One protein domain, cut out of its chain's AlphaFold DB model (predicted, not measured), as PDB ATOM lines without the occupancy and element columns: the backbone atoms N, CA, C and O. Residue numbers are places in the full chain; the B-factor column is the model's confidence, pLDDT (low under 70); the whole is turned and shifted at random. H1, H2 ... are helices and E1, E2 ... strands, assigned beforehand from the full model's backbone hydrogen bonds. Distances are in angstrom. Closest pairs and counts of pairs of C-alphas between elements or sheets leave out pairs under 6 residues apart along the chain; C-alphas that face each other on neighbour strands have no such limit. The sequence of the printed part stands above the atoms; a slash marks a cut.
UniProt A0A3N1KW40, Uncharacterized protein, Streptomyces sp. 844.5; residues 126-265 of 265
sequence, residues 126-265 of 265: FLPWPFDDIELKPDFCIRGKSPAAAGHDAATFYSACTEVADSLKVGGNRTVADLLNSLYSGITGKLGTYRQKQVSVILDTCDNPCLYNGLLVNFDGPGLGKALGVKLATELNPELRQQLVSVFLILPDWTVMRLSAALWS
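What this domain is: This is residues 126 to 265 of the 265 residues of an uncharacterized protein of Streptomyces sp. 844.5 (UniProt A0A3N1KW40). A twisted four-stranded sheet, E3 to E6, is covered on one face by two helices, H2 and H3, with no named helix over its opposite face. The small hairpin E1 and E2 sits beside edge strand E3; the short helix H1 and the loop round Gly 151 make one end of the long outline, and the loop round Gly 214 makes the other. You have 140 residues, with four named helices and six named strands in the order E1 E2 H1 E3 H2 E4 H3 H4 E5 E6. The larger sheet is mixed, in the order E3 E4 E5 E6, and the class is mixed, helices and strands. The whole is compact, with a radius of gyration of the C-alphas of 15.8 A, yet elongated, spanning 51 by 32 by 23 A.

Where its parts are: Find C-alpha 126 at (16.051, 63.311, 160.239), where E1, residues 126 to 128, begins. E2 is residues 140 to 142 and H1 residues 154 to 160. E3, residues 163 to 169, runs 20.1 A. Find C-alpha 176 at (13.245, 88.430, 147.601); from there H2 runs 25.6 A to residue 193. E4 is residues 198 to 204, 20.0 A, and H3 residues 221 to 235, 20.7 A. After H4, residues 238 to 241, come E5, residues 244 to 250, 17.4 A, and E6, residues 256 to 260, ending at C-alpha 260, (19.334, 78.145, 165.176).

How they stand to each other: Start at E3 and E4, which are parallel: N 168 and O 202 are 2.7 A apart, within hydrogen-bond range. E4 and E5 are parallel, with N 203 and O 248 at 2.7 A. E5 and E6 form an antiparallel hairpin, with N 249 and O 257 at 2.8 A. E3, H2, E4 and E4, H3 H4, E5 are strand-helix-strand units, parallel neighbour strands joined through helices, with right-handed crossovers. H2 and H3 lie on the same face, two layers in all, at heights over the sheet of 9.6 A and 10.3 A. They touch, H2 with residues 180 to 184 alone, at a steep tilt of 53 degrees, the same way; the closest C-alphas, of Leu 180 and Leu 228, are 6.4 A apart. H2 and H4 only just touch, with 3 pairs of C-alphas within 8 A, H2 with residues 188 to 192 alone; the closest are Leu 191 and Leu 240, 6.1 A. In the antiparallel hairpin E1 and E2, N 127 and O 141 are 2.9 A apart; the closest C-alphas of E2 and E3, of Phe 140 and Ala 165, are 4.9 A apart. H1 is not on the larger sheet and is apart from H2. In H1, H2 and H3 every O i to N i+4 pair is within hydrogen-bond range; H4 is too short for such a pair.

The domain as a whole: The C-alphas farthest apart, of Gly 151 and Gly 214, are 51.9 A apart. The printed part has no cut. Long links join E1 to E2, E2 to H1 and E4 to H3. Mean pLDDT of the printed part is 91.5; look for values under 70 at residues 133 to 135.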
ATOM      1  N   PHE A 126      17.378  63.345 160.849       94.81
ATOM      2  CA  PHE A 126      16.051  63.311 160.239       94.81
ATOM      3  C   PHE A 126      15.741  61.932 159.660       94.81
ATOM      4  O   PHE A 126      16.449  61.426 158.787       94.81
ATOM      5  N   LEU A 127      14.656  61.333 160.137       94.00
ATOM      6  CA  LEU A 127      14.192  60.001 159.767       94.00
ATOM      7  C   LEU A 127      12.776  60.083 159.182       94.00
ATOM      8  O   LEU A 127      12.047  61.025 159.512       94.00
ATOM      9  N   PRO A 128      12.380  59.127 158.320       93.44
ATOM     10  CA  PRO A 128      11.042  59.134 157.745       93.44
ATOM     11  C   PRO A 128      10.000  58.985 158.852       93.44
ATOM     12  O   PRO A 128      10.212  58.270 159.836       93.44
ATOM     13  N   TRP A 129       8.875  59.679 158.714       92.81
ATOM     14  CA  TRP A 129       7.778  59.527 159.655       92.81
ATOM     15  C   TRP A 129       7.090  58.157 159.472       92.81
ATOM     16  O   TRP A 129       6.661  57.847 158.365       92.81
ATOM     17  N   PRO A 130       6.942  57.331 160.527       89.94
ATOM     18  CA  PRO A 130       6.585  55.916 160.372       89.94
ATOM     19  C   PRO A 130       5.084  55.616 160.200       89.94
ATOM     20  O   PRO A 130       4.727  54.450 160.049       89.94
ATOM     21  N   PHE A 131       4.202  56.622 160.263       87.94
ATOM     22  CA  PHE A 131       2.745  56.427 160.231       87.94
ATOM     23  C   PHE A 131       2.023  57.401 159.295       87.94
ATOM     24  O   PHE A 131       2.221  58.609 159.389       87.94
ATOM     25  N   ASP A 132       1.099  56.903 158.476       76.94
ATOM     26  CA  ASP A 132       0.325  57.739 157.547       76.94
ATOM     27  C   ASP A 132      -1.014  58.248 158.115       76.94
ATOM     28  O   ASP A 132      -1.551  59.240 157.627       76.94
ATOM     29  N   ASP A 133      -1.532  57.625 159.179       68.69
ATOM     30  CA  ASP A 133      -2.928  57.774 159.629       68.69
ATOM     31  C   ASP A 133      -3.190  58.915 160.643       68.69
ATOM     32  O   ASP A 133      -4.175  58.871 161.383       68.69
ATOM     33  N   ILE A 134      -2.340  59.947 160.718       61.41
ATOM     34  CA  ILE A 134      -2.598  61.114 161.589       61.41
ATOM     35  C   ILE A 134      -2.961  62.358 160.787       61.41
ATOM     36  O   ILE A 134      -2.305  62.706 159.811       61.41
ATOM     37  N   GLU A 135      -3.984  63.077 161.259       58.41
ATOM     38  CA  GLU A 135      -4.479  64.321 160.648       58.41
ATOM     39  C   GLU A 135      -3.390  65.411 160.552       58.41
ATOM     40  O   GLU A 135      -3.430  66.251 159.658       58.41
ATOM     41  N   LEU A 136      -2.387  65.367 161.439       72.69
ATOM     42  CA  LEU A 136      -1.271  66.313 161.526       72.69
ATOM     43  C   LEU A 136       0.086  65.597 161.415       72.69
ATOM     44  O   LEU A 136       0.894  65.659 162.343       72.69
ATOM     45  N   LYS A 137       0.319  64.869 160.316       85.38
ATOM     46  CA  LYS A 137       1.587  64.167 160.049       85.38
ATOM     47  C   LYS A 137       2.725  65.163 159.767       85.38
ATOM     48  O   LYS A 137       2.642  65.857 158.757       85.38
ATOM     49  N   PRO A 138       3.789  65.213 160.595       91.69
ATOM     50  CA  PRO A 138       5.041  65.858 160.214       91.69
ATOM     51  C   PRO A 138       5.787  65.015 159.180       91.69
ATOM     52  O   PRO A 138       5.721  63.787 159.217       91.69
ATOM     53  N   ASP A 139       6.570  65.664 158.326       92.88
ATOM     54  CA  ASP A 139       7.359  64.969 157.303       92.88
ATOM     55  C   ASP A 139       8.516  64.141 157.898       92.88
ATOM     56  O   ASP A 139       8.930  63.126 157.336       92.88
ATOM     57  N   PHE A 140       9.041  64.554 159.059       94.88
ATOM     58  CA  PHE A 140      10.224  63.956 159.671       94.88
ATOM     59  C   PHE A 140      10.023  63.659 161.154       94.88
ATOM     60  O   PHE A 140       9.557  64.495 161.938       94.88
ATOM     61  N   CYS A 141      10.505  62.490 161.573       93.75
ATOM     62  CA  CYS A 141      10.864  62.264 162.966       93.75
ATOM     63  C   CYS A 141      12.342  62.622 163.200       93.75
ATOM     64  O   CYS A 141      13.156  62.628 162.272       93.75
ATOM     65  N   ILE A 142      12.692  62.958 164.446       94.38
ATOM     66  CA  ILE A 142      14.047  63.393 164.806       94.38
ATOM     67  C   ILE A 142      14.654  62.377 165.772       94.38
ATOM     68  O   ILE A 142      14.110  62.085 166.843       94.38
ATOM     69  N   ARG A 143      15.817  61.838 165.401       91.06
ATOM     70  CA  ARG A 143      16.554  60.842 166.184       91.06
ATOM     71  C   ARG A 143      16.801  61.353 167.607       91.06
ATOM     72  O   ARG A 143      17.354  62.428 167.815       91.06
ATOM     73  N   GLY A 144      16.391  60.561 168.598       91.38
ATOM     74  CA  GLY A 144      16.518  60.907 170.019       91.38
ATOM     75  C   GLY A 144      15.452  61.877 170.552       91.38
ATOM     76  O   GLY A 144      15.467  62.179 171.743       91.38
ATOM     77  N   LYS A 145      14.527  62.350 169.707       94.88
ATOM     78  CA  LYS A 145      13.358  63.162 170.098       94.88
ATOM     79  C   LYS A 145      12.027  62.446 169.887       94.88
ATOM     80  O   LYS A 145      11.011  62.898 170.417       94.88
ATOM     81  N   SER A 146      12.057  61.335 169.159       92.06
ATOM     82  CA  SER A 146      10.938  60.427 168.917       92.06
ATOM     83  C   SER A 146      11.195  59.070 169.591       92.06
ATOM     84  O   SER A 146      12.357  58.651 169.669       92.06
ATOM     85  N   PRO A 147      10.153  58.376 170.092       90.94
ATOM     86  CA  PRO A 147      10.295  57.021 170.626       90.94
ATOM     87  C   PRO A 147      10.581  56.015 169.497       90.94
ATOM     88  O   PRO A 147      10.567  56.355 168.314       90.94
ATOM     89  N   ALA A 148      10.815  54.749 169.847       88.56
ATOM     90  CA  ALA A 148      10.771  53.680 168.853       88.56
ATOM     91  C   ALA A 148       9.330  53.514 168.338       88.56
ATOM     92  O   ALA A 148       8.392  53.537 169.127       88.56
ATOM     93  N   ALA A 149       9.146  53.319 167.029       87.56
ATOM     94  CA  ALA A 149       7.809  53.144 166.449       87.56
ATOM     95  C   ALA A 149       7.131  51.833 166.892       87.56
ATOM     96  O   ALA A 149       5.910  51.758 166.995       87.56
ATOM     97  N   ALA A 150       7.923  50.792 167.168       88.62
ATOM     98  CA  ALA A 150       7.408  49.493 167.580       88.62
ATOM     99  C   ALA A 150       6.628  49.593 168.903       88.62
ATOM    100  O   ALA A 150       7.153  50.074 169.905       88.62
ATOM    101  N   GLY A 151       5.388  49.092 168.905       86.81
ATOM    102  CA  GLY A 151       4.513  49.094 170.083       86.81
ATOM    103  C   GLY A 151       3.693  50.372 170.278       86.81
ATOM    104  O   GLY A 151       2.936  50.443 171.241       86.81
ATOM    105  N   HIS A 152       3.803  51.342 169.369       88.25
ATOM    106  CA  HIS A 152       2.971  52.539 169.346       88.25
ATOM    107  C   HIS A 152       2.019  52.515 168.148       88.25
ATOM    108  O   HIS A 152       2.369  52.035 167.070       88.25
ATOM    109  N   ASP A 153       0.821  53.062 168.338       91.00
ATOM    110  CA  ASP A 153       0.010  53.543 167.222       91.00
ATOM    111  C   ASP A 153       0.437  54.973 166.843       91.00
ATOM    112  O   ASP A 153       1.260  55.608 167.512       91.00
ATOM    113  N   ALA A 154      -0.133  55.501 165.765       89.94
ATOM    114  CA  ALA A 154       0.276  56.793 165.236       89.94
ATOM    115  C   ALA A 154       0.035  57.961 166.221       89.94
ATOM    116  O   ALA A 154       0.867  58.865 166.333       89.94
ATOM    117  N   ALA A 155      -1.066  57.921 166.982       89.62
ATOM    118  CA  ALA A 155      -1.416  58.959 167.950       89.62
ATOM    119  C   ALA A 155      -0.489  58.933 169.173       89.62
ATOM    120  O   ALA A 155       0.069  59.960 169.560       89.62
ATOM    121  N   THR A 156      -0.273  57.755 169.758       91.31
ATOM    122  CA  THR A 156       0.607  57.570 170.920       91.31
ATOM    123  C   THR A 156       2.066  57.853 170.578       91.31
ATOM    124  O   THR A 156       2.767  58.462 171.390       91.31
ATOM    125  N   PHE A 157       2.518  57.488 169.374       92.75
ATOM    126  CA  PHE A 157       3.837  57.863 168.867       92.75
ATOM    127  C   PHE A 157       3.980  59.384 168.780       92.75
ATOM    128  O   PHE A 157       4.906  59.955 169.359       92.75
ATOM    129  N   TYR A 158       3.029  60.054 168.117       92.00
ATOM    130  CA  TYR A 158       3.035  61.508 167.975       92.00
ATOM    131  C   TYR A 158       3.037  62.218 169.335       92.00
ATOM    132  O   TYR A 158       3.824  63.142 169.560       92.00
ATOM    133  N   SER A 159       2.200  61.783 170.280       90.75
ATOM    134  CA  SER A 159       2.153  62.351 171.632       90.75
ATOM    135  C   SER A 159       3.491  62.233 172.363       90.75
ATOM    136  O   SER A 159       3.885  63.190 173.030       90.75
ATOM    137  N   ALA A 160       4.214  61.127 172.188       91.81
ATOM    138  CA  ALA A 160       5.507  60.881 172.823       91.81
ATOM    139  C   ALA A 160       6.691  61.626 172.170       91.81
ATOM    140  O   ALA A 160       7.724  61.804 172.817       91.81
ATOM    141  N   CYS A 161       6.562  62.100 170.926       92.94
ATOM    142  CA  CYS A 161       7.581  62.949 170.301       92.94
ATOM    143  C   CYS A 161       7.711  64.291 171.038       92.94
ATOM    144  O   CYS A 161       6.725  65.001 171.232       92.94
ATOM    145  N   THR A 162       8.929  64.680 171.406       92.50
ATOM    146  CA  THR A 162       9.195  65.995 172.028       92.50
ATOM    147  C   THR A 162       9.473  67.082 170.994       92.50
ATOM    148  O   THR A 162       9.128  68.242 171.207       92.50
ATOM    149  N   GLU A 163      10.039  66.684 169.857       95.19
ATOM    150  CA  GLU A 163      10.332  67.540 168.715       95.19
ATOM    151  C   GLU A 163       9.861  66.854 167.431       95.19
ATOM    152  O   GLU A 163       9.955  65.629 167.305       95.19
ATOM    153  N   VAL A 164       9.357  67.647 166.490       95.00
ATOM    154  CA  VAL A 164       8.981  67.207 165.144       95.00
ATOM    155  C   VAL A 164       9.648  68.096 164.107       95.00
ATOM    156  O   VAL A 164       9.968  69.257 164.384       95.00
ATOM    157  N   ALA A 165       9.852  67.558 162.909       96.50
ATOM    158  CA  ALA A 165      10.336  68.336 161.786       96.50
ATOM    159  C   ALA A 165       9.400  68.212 160.592       96.50
ATOM    160  O   ALA A 165       8.813  67.162 160.345       96.50
ATOM    161  N   ASP A 166       9.246  69.311 159.870       95.31
ATOM    162  CA  ASP A 166       8.295  69.390 158.774       95.31
ATOM    163  C   ASP A 166       8.867  70.246 157.647       95.31
ATOM    164  O   ASP A 166       9.505  71.280 157.902       95.31
ATOM    165  N   SER A 167       8.670  69.806 156.406       93.19
ATOM    166  CA  SER A 167       9.069  70.572 155.246       93.19
ATOM    167  C   SER A 167       7.983  71.558 154.831       93.19
ATOM    168  O   SER A 167       6.772  71.409 155.016       93.19
ATOM    169  N   LEU A 168       8.450  72.641 154.242       90.31
ATOM    170  CA  LEU A 168       7.634  73.611 153.573       90.31
ATOM    171  C   LEU A 168       8.279  73.889 152.228       90.31
ATOM    172  O   LEU A 168       9.395  74.406 152.129       90.31
ATOM    173  N   LYS A 169       7.514  73.607 151.183       83.81
ATOM    174  CA  LYS A 169       7.827  74.096 149.854       83.81
ATOM    175  C   LYS A 169       7.437  75.567 149.759       83.81
ATOM    176  O   LYS A 169       6.258  75.900 149.867       83.81
ATOM    177  N   VAL A 170       8.404  76.432 149.475       82.00
ATOM    178  CA  VAL A 170       8.138  77.824 149.107       82.00
ATOM    179  C   VAL A 170       8.540  78.000 147.654       82.00
ATOM    180  O   VAL A 170       9.668  77.702 147.281       82.00
ATOM    181  N   GLY A 171       7.623  78.458 146.807       84.50
ATOM    182  CA  GLY A 171       7.879  78.572 145.374       84.50
ATOM    183  C   GLY A 171       7.070  79.680 144.716       84.50
ATOM    184  O   GLY A 171       6.087  80.166 145.272       84.50
ATOM    185  N   GLY A 172       7.485  80.067 143.512       83.56
ATOM    186  CA  GLY A 172       6.769  81.036 142.678       83.56
ATOM    187  C   GLY A 172       6.935  82.508 143.078       83.56
ATOM    188  O   GLY A 172       6.325  83.370 142.443       83.56
ATOM    189  N   ASN A 173       7.769  82.823 144.076       88.69
ATOM    190  CA  ASN A 173       8.017  84.207 144.481       88.69
ATOM    191  C   ASN A 173       8.890  84.942 143.460       88.69
ATOM    192  O   ASN A 173       9.937  84.451 143.029       88.69
ATOM    193  N   ARG A 174       8.456  86.149 143.084       86.81
ATOM    194  CA  ARG A 174       9.115  86.976 142.058       86.81
ATOM    195  C   ARG A 174      10.078  88.005 142.635       86.81
ATOM    196  O   ARG A 174      10.927  88.504 141.905       86.81
ATOM    197  N   THR A 175       9.986  88.287 143.930       90.62
ATOM    198  CA  THR A 175      10.920  89.165 144.640       90.62
ATOM    199  C   THR A 175      11.476  88.474 145.884       90.62
ATOM    200  O   THR A 175      10.872  87.543 146.423       90.62
ATOM    201  N   VAL A 176      12.640  88.929 146.353       91.94
ATOM    202  CA  VAL A 176      13.245  88.430 147.601       91.94
ATOM    203  C   VAL A 176      12.388  88.803 148.816       91.94
ATOM    204  O   VAL A 176      12.295  88.025 149.759       91.94
ATOM    205  N   ALA A 177      11.711  89.956 148.786       94.31
ATOM    206  CA  ALA A 177      10.809  90.376 149.856       94.31
ATOM    207  C   ALA A 177       9.575  89.458 149.967       94.31
ATOM    208  O   ALA A 177       9.218  89.044 151.069       94.31
ATOM    209  N   ASP A 178       8.968  89.084 148.835       95.06
ATOM    210  CA  ASP A 178       7.838  88.143 148.811       95.06
ATOM    211  C   ASP A 178       8.258  86.751 149.285       95.06
ATOM    212  O   ASP A 178       7.545  86.113 150.062       95.06
ATOM    213  N   LEU A 179       9.452  86.304 148.875       95.12
ATOM    214  CA  LEU A 179      10.042  85.065 149.370       95.12
ATOM    215  C   LEU A 179      10.215  85.115 150.892       95.12
ATOM    216  O   LEU A 179       9.757  84.208 151.581       95.12
ATOM    217  N   LEU A 180      10.813  86.179 151.431       96.38
ATOM    218  CA  LEU A 180      11.021  86.343 152.870       96.38
ATOM    219  C   LEU A 180       9.699  86.293 153.654       96.38
ATOM    220  O   LEU A 180       9.612  85.615 154.680       96.38
ATOM    221  N   ASN A 181       8.661  86.969 153.159       96.31
ATOM    222  CA  ASN A 181       7.331  86.942 153.769       96.31
ATOM    223  C   ASN A 181       6.679  85.555 153.676       96.31
ATOM    224  O   ASN A 181       6.068  85.111 154.647       96.31
ATOM    225  N   SER A 182       6.845  84.853 152.554       96.00
ATOM    226  CA  SER A 182       6.339  83.487 152.373       96.00
ATOM    227  C   SER A 182       7.029  82.487 153.302       96.00
ATOM    228  O   SER A 182       6.356  81.665 153.920       96.00
ATOM    229  N   LEU A 183       8.355  82.583 153.453       96.62
ATOM    230  CA  LEU A 183       9.129  81.756 154.386       96.62
ATOM    231  C   LEU A 183       8.661  81.992 155.824       96.62
ATOM    232  O   LEU A 183       8.357  81.039 156.539       96.62
ATOM    233  N   TYR A 184       8.542  83.258 156.227       96.75
ATOM    234  CA  TYR A 184       8.041  83.626 157.549       96.75
ATOM    235  C   TYR A 184       6.617  83.103 157.789       96.75
ATOM    236  O   TYR A 184       6.366  82.433 158.790       96.75
ATOM    237  N   SER A 185       5.696  83.350 156.852       95.94
ATOM    238  CA  SER A 185       4.308  82.890 156.951       95.94
ATOM    239  C   SER A 185       4.228  81.369 157.067       95.94
ATOM    240  O   SER A 185       3.522  80.845 157.929       95.94
ATOM    241  N   GLY A 186       5.010  80.646 156.273       95.25
ATOM    242  CA  GLY A 186       5.054  79.199 156.338       95.25
ATOM    243  C   GLY A 186       5.593  78.655 157.661       95.25
ATOM    244  O   GLY A 186       4.980  77.750 158.225       95.25
ATOM    245  N   ILE A 187       6.657  79.251 158.215       96.19
ATOM    246  CA  ILE A 187       7.141  78.921 159.569       96.19
ATOM    247  C   ILE A 187       6.022  79.138 160.593       96.19
ATOM    248  O   ILE A 187       5.723  78.237 161.375       96.19
ATOM    249  N   THR A 188       5.362  80.303 160.572       95.50
ATOM    250  CA  THR A 188       4.266  80.593 161.512       95.50
ATOM    251  C   THR A 188       3.113  79.600 161.381       95.50
ATOM    252  O   THR A 188       2.550  79.189 162.394       95.50
ATOM    253  N   GLY A 189       2.806  79.161 160.156       94.00
ATOM    254  CA  GLY A 189       1.805  78.136 159.884       94.00
ATOM    255  C   GLY A 189       2.162  76.802 160.533       94.00
ATOM    256  O   GLY A 189       1.358  76.270 161.292       94.00
ATOM    257  N   LYS A 190       3.388  76.301 160.319       94.62
ATOM    258  CA  LYS A 190       3.850  75.032 160.909       94.62
ATOM    259  C   LYS A 190       3.864  75.072 162.441       94.62
ATOM    260  O   LYS A 190       3.417  74.123 163.080       94.62
ATOM    261  N   LEU A 191       4.298  76.185 163.034       94.62
ATOM    262  CA  LEU A 191       4.242  76.382 164.489       94.62
ATOM    263  C   LEU A 191       2.795  76.409 165.009       94.62
ATOM    264  O   LEU A 191       2.503  75.859 166.066       94.62
ATOM    265  N   GLY A 192       1.871  77.013 164.256       92.25
ATOM    266  CA  GLY A 192       0.444  77.012 164.582       92.25
ATOM    267  C   GLY A 192      -0.211  75.627 164.491       92.25
ATOM    268  O   GLY A 192      -1.149  75.359 165.251       92.25
ATOM    269  N   THR A 193       0.288  74.768 163.594       91.94
ATOM    270  CA  THR A 193      -0.145  73.377 163.406       91.94
ATOM    271  C   THR A 193       0.302  72.480 164.560       91.94
ATOM    272  O   THR A 193      -0.523  71.788 165.152       91.94
ATOM    273  N   TYR A 194       1.586  72.509 164.927       91.88
ATOM    274  CA  TYR A 194       2.163  71.604 165.931       91.88
ATOM    275  C   TYR A 194       2.213  72.219 167.324       91.88
ATOM    276  O   TYR A 194       3.270  72.330 167.948       91.88
ATOM    277  N   ARG A 195       1.042  72.611 167.830       84.19
ATOM    278  CA  ARG A 195       0.937  73.208 169.163       84.19
ATOM    279  C   ARG A 195       1.535  72.270 170.209       84.19
ATOM    280  O   ARG A 195       1.269  71.071 170.193       84.19
ATOM    281  N   GLN A 196       2.288  72.841 171.149       87.12
ATOM    282  CA  GLN A 196       2.926  72.124 172.267       87.12
ATOM    283  C   GLN A 196       4.091  71.205 171.868       87.12
ATOM    284  O   GLN A 196       4.614  70.486 172.723       87.12
ATOM    285  N   LYS A 197       4.528  71.225 170.605       92.38
ATOM    286  CA  LYS A 197       5.750  70.544 170.169       92.38
ATOM    287  C   LYS A 197       6.868  71.555 169.977       92.38
ATOM    288  O   LYS A 197       6.637  72.710 169.632       92.38
ATOM    289  N   GLN A 198       8.094  71.099 170.192       95.94
ATOM    290  CA  GLN A 198       9.251  71.764 169.614       95.94
ATOM    291  C   GLN A 198       9.284  71.437 168.113       95.94
ATOM    292  O   GLN A 198       8.974  70.312 167.715       95.94
ATOM    293  N   VAL A 199       9.603  72.417 167.274       96.62
ATOM    294  CA  VAL A 199       9.471  72.313 165.818       96.62
ATOM    295  C   VAL A 199      10.758  72.757 165.142       96.62
ATOM    296  O   VAL A 199      11.262  73.858 165.377       96.62
ATOM    297  N   SER A 200      11.248  71.909 164.248       97.38
ATOM    298  CA  SER A 200      12.284  72.243 163.279       97.38
ATOM    299  C   SER A 200      11.660  72.332 161.883       97.38
ATOM    300  O   SER A 200      10.928  71.440 161.465       97.38
ATOM    301  N   VAL A 201      11.901  73.418 161.150       97.38
ATOM    302  CA  VAL A 201      11.259  73.648 159.840       97.38
ATOM    303  C   VAL A 201      12.288  73.529 158.725       97.38
ATOM    304  O   VAL A 201      13.335  74.171 158.786       97.38
ATOM    305  N   ILE A 202      11.987  72.749 157.687       97.75
ATOM    306  CA  ILE A 202      12.822  72.621 156.488       97.75
ATOM    307  C   ILE A 202      12.168  73.381 155.336       97.75
ATOM    308  O   ILE A 202      11.039  73.109 154.961       97.75
ATOM    309  N   LEU A 203      12.865  74.351 154.767       95.81
ATOM    310  CA  LEU A 203      12.357  75.270 153.756       95.81
ATOM    311  C   LEU A 203      13.045  74.981 152.419       95.81
ATOM    312  O   LEU A 203      14.224  75.294 152.258       95.81
ATOM    313  N   ASP A 204      12.318  74.413 151.455       93.31
ATOM    314  CA  ASP A 204      12.793  74.307 150.068       93.31
ATOM    315  C   ASP A 204      12.542  75.641 149.354       93.31
ATOM    316  O   ASP A 204      11.390  76.032 149.147       93.31
ATOM    317  N   THR A 205      13.627  76.343 149.003       92.06
ATOM    318  CA  THR A 205      13.581  77.630 148.293       92.06
ATOM    319  C   THR A 205      13.942  77.523 146.810       92.06
ATOM    320  O   THR A 205      13.870  78.527 146.098       92.06
ATOM    321  N   CYS A 206      14.280  76.330 146.316       88.94
ATOM    322  CA  CYS A 206      14.814  76.118 144.969       88.94
ATOM    323  C   CYS A 206      13.835  76.529 143.858       88.94
ATOM    324  O   CYS A 206      14.250  76.920 142.774       88.94
ATOM    325  N   ASP A 207      12.529  76.503 144.120       86.94
ATOM    326  CA  ASP A 207      11.504  76.796 143.111       86.94
ATOM    327  C   ASP A 207      11.074  78.287 143.110       86.94
ATOM    328  O   ASP A 207       9.913  78.612 142.841       86.94
ATOM    329  N   ASN A 208      11.975  79.220 143.455       90.19
ATOM    330  CA  ASN A 208      11.687  80.663 143.474       90.19
ATOM    331  C   ASN A 208      12.467  81.422 142.391       90.19
ATOM    332  O   ASN A 208      13.675  81.607 142.543       90.19
ATOM    333  N   PRO A 209      11.790  81.945 141.350       89.38
ATOM    334  CA  PRO A 209      12.425  82.706 140.273       89.38
ATOM    335  C   PRO A 209      13.285  83.889 140.727       89.38
ATOM    336  O   PRO A 209      14.258  84.228 140.061       89.38
ATOM    337  N   CYS A 210      12.967  84.511 141.869       90.12
ATOM    338  CA  CYS A 210      13.733  85.641 142.403       90.12
ATOM    339  C   CYS A 210      15.172  85.306 142.829       90.12
ATOM    340  O   CYS A 210      15.954  86.224 143.064       90.12
ATOM    341  N   LEU A 211      15.520  84.020 142.927       92.31
ATOM    342  CA  LEU A 211      16.861  83.539 143.274       92.31
ATOM    343  C   LEU A 211      17.732  83.248 142.039       92.31
ATOM    344  O   LEU A 211      18.823  82.685 142.158       92.31
ATOM    345  N   TYR A 212      17.242  83.606 140.850       91.44
ATOM    346  CA  TYR A 212      17.876  83.309 139.574       91.44
ATOM    347  C   TYR A 212      17.998  84.566 138.702       91.44
ATOM    348  O   TYR A 212      17.139  85.447 138.706       91.44
ATOM    349  N   ASN A 213      19.066  84.631 137.907       85.69
ATOM    350  CA  ASN A 213      19.236  85.579 136.810       85.69
ATOM    351  C   ASN A 213      19.185  84.807 135.484       85.69
ATOM    352  O   ASN A 213      20.174  84.207 135.052       85.69
ATOM    353  N   GLY A 214      18.000  84.753 134.870       85.06
ATOM    354  CA  GLY A 214      17.734  83.796 133.797       85.06
ATOM    355  C   GLY A 214      17.826  82.368 134.333       85.06
ATOM    356  O   GLY A 214      17.148  82.038 135.301       85.06
ATOM    357  N   LEU A 215      18.674  81.531 133.732       82.81
ATOM    358  CA  LEU A 215      18.921  80.151 134.179       82.81
ATOM    359  C   LEU A 215      19.984  80.038 135.281       82.81
ATOM    360  O   LEU A 215      20.153  78.969 135.865       82.81
ATOM    361  N   LEU A 216      20.729  81.111 135.547       85.56
ATOM    362  CA  LEU A 216      21.839  81.077 136.490       85.56
ATOM    363  C   LEU A 216      21.343  81.333 137.905       85.56
ATOM    364  O   LEU A 216      20.602  82.282 138.153       85.56
ATOM    365  N   VAL A 217      21.798  80.499 138.832       87.62
ATOM    366  CA  VAL A 217      21.632  80.714 140.267       87.62
ATOM    367  C   VAL A 217      22.317  82.032 140.644       87.62
ATOM    368  O   VAL A 217      23.504  82.213 140.378       87.62
ATOM    369  N   ASN A 218      21.565  82.968 141.223       87.69
ATOM    370  CA  ASN A 218      22.052  84.293 141.600       87.69
ATOM    371  C   ASN A 218      21.329  84.762 142.866       87.69
ATOM    372  O   ASN A 218      20.328  85.476 142.795       87.69
ATOM    373  N   PHE A 219      21.826  84.330 144.024       90.44
ATOM    374  CA  PHE A 219      21.221  84.632 145.315       90.44
ATOM    375  C   PHE A 219      22.277  84.908 146.388       90.44
ATOM    376  O   PHE A 219      23.393  84.398 146.333       90.44
ATOM    377  N   ASP A 220      21.890  85.697 147.389       92.12
ATOM    378  CA  ASP A 220      22.660  85.925 148.612       92.12
ATOM    379  C   ASP A 220      22.057  85.086 149.749       92.12
ATOM    380  O   ASP A 220      21.150  85.523 150.462       92.12
ATOM    381  N   GLY A 221      22.529  83.843 149.881       91.88
ATOM    382  CA  GLY A 221      22.088  82.917 150.929       91.88
ATOM    383  C   GLY A 221      22.288  83.479 152.341       91.88
ATOM    384  O   GLY A 221      21.321  83.524 153.105       91.88
ATOM    385  N   PRO A 222      23.503  83.938 152.707       94.19
ATOM    386  CA  PRO A 222      23.761  84.558 154.007       94.19
ATOM    387  C   PRO A 222      22.877  85.776 154.288       94.19
ATOM    388  O   PRO A 222      22.362  85.913 155.401       94.19
ATOM    389  N   GLY A 223      22.653  86.634 153.290       94.62
ATOM    390  CA  GLY A 223      21.742  87.771 153.393       94.62
ATOM    391  C   GLY A 223      20.297  87.347 153.651       94.62
ATOM    392  O   GLY A 223      19.664  87.881 154.565       94.62
ATOM    393  N   LEU A 224      19.793  86.348 152.917       94.38
ATOM    394  CA  LEU A 224      18.451  85.792 153.118       94.38
ATOM    395  C   LEU A 224      18.294  85.183 154.518       94.38
ATOM    396  O   LEU A 224      17.325  85.492 155.213       94.38
ATOM    397  N   GLY A 225      19.259  84.370 154.957       95.38
ATOM    398  CA  GLY A 225      19.252  83.758 156.286       95.38
ATOM    399  C   GLY A 225      19.282  84.794 157.409       95.38
ATOM    400  O   GLY A 225      18.506  84.702 158.361       95.38
ATOM    401  N   LYS A 226      20.111  85.838 157.270       95.81
ATOM    402  CA  LYS A 226      20.158  86.961 158.215       95.81
ATOM    403  C   LYS A 226      18.836  87.726 158.248       95.81
ATOM    404  O   LYS A 226      18.336  88.011 159.333       95.81
ATOM    405  N   ALA A 227      18.266  88.051 157.087       96.44
ATOM    406  CA  ALA A 227      16.993  88.762 156.999       96.44
ATOM    407  C   ALA A 227      15.847  87.955 157.628       96.44
ATOM    408  O   ALA A 227      15.042  88.514 158.372       96.44
ATOM    409  N   LEU A 228      15.810  86.639 157.393       96.81
ATOM    410  CA  LEU A 228      14.836  85.741 158.013       96.81
ATOM    411  C   LEU A 228      15.025  85.653 159.529       96.81
ATOM    412  O   LEU A 228      14.046  85.775 160.256       96.81
ATOM    413  N   GLY A 229      16.264  85.513 160.008       96.38
ATOM    414  CA  GLY A 229      16.573  85.523 161.441       96.38
ATOM    415  C   GLY A 229      16.094  86.802 162.130       96.38
ATOM    416  O   GLY A 229      15.374  86.726 163.121       96.38
ATOM    417  N   VAL A 230      16.398  87.973 161.553       96.50
ATOM    418  CA  VAL A 230      15.910  89.270 162.055       96.50
ATOM    419  C   VAL A 230      14.385  89.300 162.077       96.50
ATOM    420  O   VAL A 230      13.809  89.628 163.109       96.50
ATOM    421  N   LYS A 231      13.729  88.905 160.980       97.00
ATOM    422  CA  LYS A 231      12.265  88.902 160.889       97.00
ATOM    423  C   LYS A 231      11.622  87.999 161.948       97.00
ATOM    424  O   LYS A 231      10.648  88.400 162.579       97.00
ATOM    425  N   LEU A 232      12.181  86.811 162.190       96.94
ATOM    426  CA  LEU A 232      11.731  85.910 163.258       96.94
ATOM    427  C   LEU A 232      11.941  86.535 164.646       96.94
ATOM    428  O   LEU A 232      11.030  86.508 165.471       96.94
ATOM    429  N   ALA A 233      13.092  87.160 164.895       95.50
ATOM    430  CA  ALA A 233      13.396  87.822 166.164       95.50
ATOM    431  C   ALA A 233      12.476  89.020 166.459       95.50
ATOM    432  O   ALA A 233      12.173  89.305 167.621       95.50
ATOM    433  N   THR A 234      12.023  89.738 165.433       95.94
ATOM    434  CA  THR A 234      11.222  90.956 165.611       95.94
ATOM    435  C   THR A 234       9.723  90.703 165.548       95.94
ATOM    436  O   THR A 234       8.980  91.320 166.304       95.94
ATOM    437  N   GLU A 235       9.265  89.811 164.668       96.75
ATOM    438  CA  GLU A 235       7.838  89.679 164.341       96.75
ATOM    439  C   GLU A 235       7.201  88.387 164.866       96.75
ATOM    440  O   GLU A 235       5.989  88.370 165.095       96.75
ATOM    441  N   LEU A 236       7.974  87.312 165.089       95.81
ATOM    442  CA  LEU A 236       7.391  86.040 165.518       95.81
ATOM    443  C   LEU A 236       6.811  86.173 166.926       95.81
ATOM    444  O   LEU A 236       7.516  86.590 167.854       95.81
ATOM    445  N   ASN A 237       5.547  85.762 167.078       92.94
ATOM    446  CA  ASN A 237       4.856  85.722 168.363       92.94
ATOM    447  C   ASN A 237       5.743  85.028 169.426       92.94
ATOM    448  O   ASN A 237       6.236  83.929 169.155       92.94
ATOM    449  N   PRO A 238       5.947  85.625 170.618       91.19
ATOM    450  CA  PRO A 238       6.841  85.076 171.640       91.19
ATOM    451  C   PRO A 238       6.543  83.628 172.060       91.19
ATOM    452  O   PRO A 238       7.477  82.865 172.297       91.19
ATOM    453  N   GLU A 239       5.275  83.216 172.104       89.88
ATOM    454  CA  GLU A 239       4.875  81.847 172.464       89.88
ATOM    455  C   GLU A 239       5.215  80.841 171.355       89.88
ATOM    456  O   GLU A 239       5.643  79.719 171.629       89.88
ATOM    457  N   LEU A 240       5.063  81.239 170.087       92.25
ATOM    458  CA  LEU A 240       5.455  80.410 168.939       92.25
ATOM    459  C   LEU A 240       6.975  80.350 168.780       92.25
ATOM    460  O   LEU A 240       7.536  79.324 168.409       92.25
ATOM    461  N   ARG A 241       7.665  81.441 169.101       92.69
ATOM    462  CA  ARG A 241       9.123  81.543 169.033       92.69
ATOM    463  C   ARG A 241       9.827  80.545 169.947       92.69
ATOM    464  O   ARG A 241      10.828  79.973 169.534       92.69
ATOM    465  N   GLN A 242       9.287  80.290 171.140       91.06
ATOM    466  CA  GLN A 242       9.808  79.275 172.068       91.06
ATOM    467  C   GLN A 242       9.631  77.831 171.569       91.06
ATOM    468  O   GLN A 242      10.268  76.921 172.095       91.06
ATOM    469  N   GLN A 243       8.754  77.611 170.585       94.56
ATOM    470  CA  GLN A 243       8.548  76.305 169.955       94.56
ATOM    471  C   GLN A 243       9.504  76.081 168.778       94.56
ATOM    472  O   GLN A 243       9.753  74.937 168.412       94.56
ATOM    473  N   LEU A 244      10.048  77.142 168.173       96.56
ATOM    474  CA  LEU A 244      10.925  77.036 167.008       96.56
ATOM    475  C   LEU A 244      12.371  76.721 167.426       96.56
ATOM    476  O   LEU A 244      13.091  77.590 167.921       96.56
ATOM    477  N   VAL A 245      12.815  75.492 167.155       96.06
ATOM    478  CA  VAL A 245      14.164  75.001 167.494       96.06
ATOM    479  C   VAL A 245      15.180  75.388 166.432       96.06
ATOM    480  O   VAL A 245      16.270  75.892 166.732       96.06
ATOM    481  N   SER A 246      14.845  75.123 165.171       96.94
ATOM    482  CA  SER A 246      15.729  75.413 164.053       96.94
ATOM    483  C   SER A 246      14.984  75.565 162.734       96.94
ATOM    484  O   SER A 246      13.871  75.071 162.557       96.94
ATOM    485  N   VAL A 247      15.615  76.277 161.806       97.69
ATOM    486  CA  VAL A 247      15.147  76.443 160.431       97.69
ATOM    487  C   VAL A 247      16.270  76.008 159.499       97.69
ATOM    488  O   VAL A 247      17.393  76.496 159.613       97.69
ATOM    489  N   PHE A 248      15.974  75.107 158.572       97.81
ATOM    490  CA  PHE A 248      16.896  74.646 157.541       97.81
ATOM    491  C   PHE A 248      16.449  75.209 156.200       97.81
ATOM    492  O   PHE A 248      15.376  74.874 155.721       97.81
ATOM    493  N   LEU A 249      17.257  76.066 155.592       96.75
ATOM    494  CA  LEU A 249      17.023  76.591 154.251       96.75
ATOM    495  C   LEU A 249      17.776  75.712 153.251       96.75
ATOM    496  O   LEU A 249      19.006  75.683 153.273       96.75
ATOM    497  N   ILE A 250      17.044  75.019 152.381       96.25
ATOM    498  CA  ILE A 250      17.605  74.376 151.192       96.25
ATOM    499  C   ILE A 250      17.676  75.437 150.097       96.25
ATOM    500  O   ILE A 250      16.654  76.008 149.694       96.25
ATOM    501  N   LEU A 251      18.897  75.728 149.659       93.62
ATOM    502  CA  LEU A 251      19.204  76.791 148.710       93.62
ATOM    503  C   LEU A 251      19.297  76.237 147.275       93.62
ATOM    504  O   LEU A 251      19.521  75.039 147.098       93.62
ATOM    505  N   PRO A 252      19.166  77.089 146.237       91.31
ATOM    506  CA  PRO A 252      19.223  76.676 144.828       91.31
ATOM    507  C   PRO A 252      20.460  75.871 144.401       91.31
ATOM    508  O   PRO A 252      20.414  75.144 143.408       91.31
ATOM    509  N   ASP A 253      21.573  76.021 145.118       91.75
ATOM    510  CA  ASP A 253      22.822  75.286 144.906       91.75
ATOM    511  C   ASP A 253      22.897  73.960 145.694       91.75
ATOM    512  O   ASP A 253      23.932  73.296 145.686       91.75
ATOM    513  N   TRP A 254      21.795  73.555 146.333       92.69
ATOM    514  CA  TRP A 254      21.640  72.345 147.152       92.69
ATOM    515  C   TRP A 254      22.470  72.321 148.435       92.69
ATOM    516  O   TRP A 254      22.600  71.274 149.081       92.69
ATOM    517  N   THR A 255      22.991  73.477 148.843       94.06
ATOM    518  CA  THR A 255      23.526  73.651 150.190       94.06
ATOM    519  C   THR A 255      22.392  73.832 151.195       94.06
ATOM    520  O   THR A 255      21.298  74.309 150.866       94.06
ATOM    521  N   VAL A 256      22.645  73.422 152.438       96.44
ATOM    522  CA  VAL A 256      21.721  73.624 153.557       96.44
ATOM    523  C   VAL A 256      22.291  74.672 154.497       96.44
ATOM    524  O   VAL A 256      23.370  74.504 155.063       96.44
ATOM    525  N   MET A 257      21.527  75.738 154.715       96.19
ATOM    526  CA  MET A 257      21.811  76.718 155.754       96.19
ATOM    527  C   MET A 257      20.933  76.458 156.971       96.19
ATOM    528  O   MET A 257      19.709  76.535 156.894       96.19
ATOM    529  N   ARG A 258      21.562  76.204 158.119       96.75
ATOM    530  CA  ARG A 258      20.869  76.065 159.400       96.75
ATOM    531  C   ARG A 258      20.849  77.396 160.148       96.75
ATOM    532  O   ARG A 258      21.896  77.929 160.506       96.75
ATOM    533  N   LEU A 259      19.653  77.877 160.457       96.19
ATOM    534  CA  LEU A 259      19.401  78.943 161.418       96.19
ATOM    535  C   LEU A 259      18.984  78.296 162.743       96.19
ATOM    536  O   LEU A 259      18.121  77.415 162.768       96.19
ATOM    537  N   SER A 260      19.617  78.690 163.844       92.69
ATOM    538  CA  SER A 260      19.334  78.145 165.176       92.69
ATOM    539  C   SER A 260      18.543  79.129 166.030       92.69
ATOM    540  O   SER A 260      18.563  80.333 165.777       92.69
ATOM    541  N   ALA A 261      17.924  78.609 167.095       88.81
ATOM    542  CA  ALA A 261      17.176  79.396 168.073       88.81
ATOM    543  C   ALA A 261      17.891  80.658 168.567       88.81
ATOM    544  O   ALA A 261      17.243  81.676 168.796       88.81
ATOM    545  N   ALA A 262      19.224  80.638 168.655       86.44
ATOM    546  CA  ALA A 262      20.029  81.785 169.071       86.44
ATOM    547  C   ALA A 262      19.831  83.047 168.206       86.44
ATOM    548  O   ALA A 262      20.159  84.139 168.651       86.44
ATOM    549  N   LEU A 263      19.315  82.915 166.980       83.94
ATOM    550  CA  LEU A 263      19.071  84.046 166.082       83.94
ATOM    551  C   LEU A 263      17.751  84.777 166.347       83.94
ATOM    552  O   LEU A 263      17.587  85.891 165.859       83.94
ATOM    553  N   TRP A 264      16.818  84.166 167.080       90.50
ATOM    554  CA  TRP A 264      15.521  84.766 167.412       90.50
ATOM    555  C   TRP A 264      15.197  84.778 168.904       90.50
ATOM    556  O   TRP A 264      14.173  85.355 169.272       90.50
ATOM    557  N   SER A 265      16.038  84.153 169.734       77.50
ATOM    558  CA  SER A 265      15.917  84.145 171.200       77.50
ATOM    559  C   SER A 265      16.235  85.501 171.818       77.50
ATOM    560  O   SER A 265      17.155  86.180 171.313       77.50
TER     561      SER A 265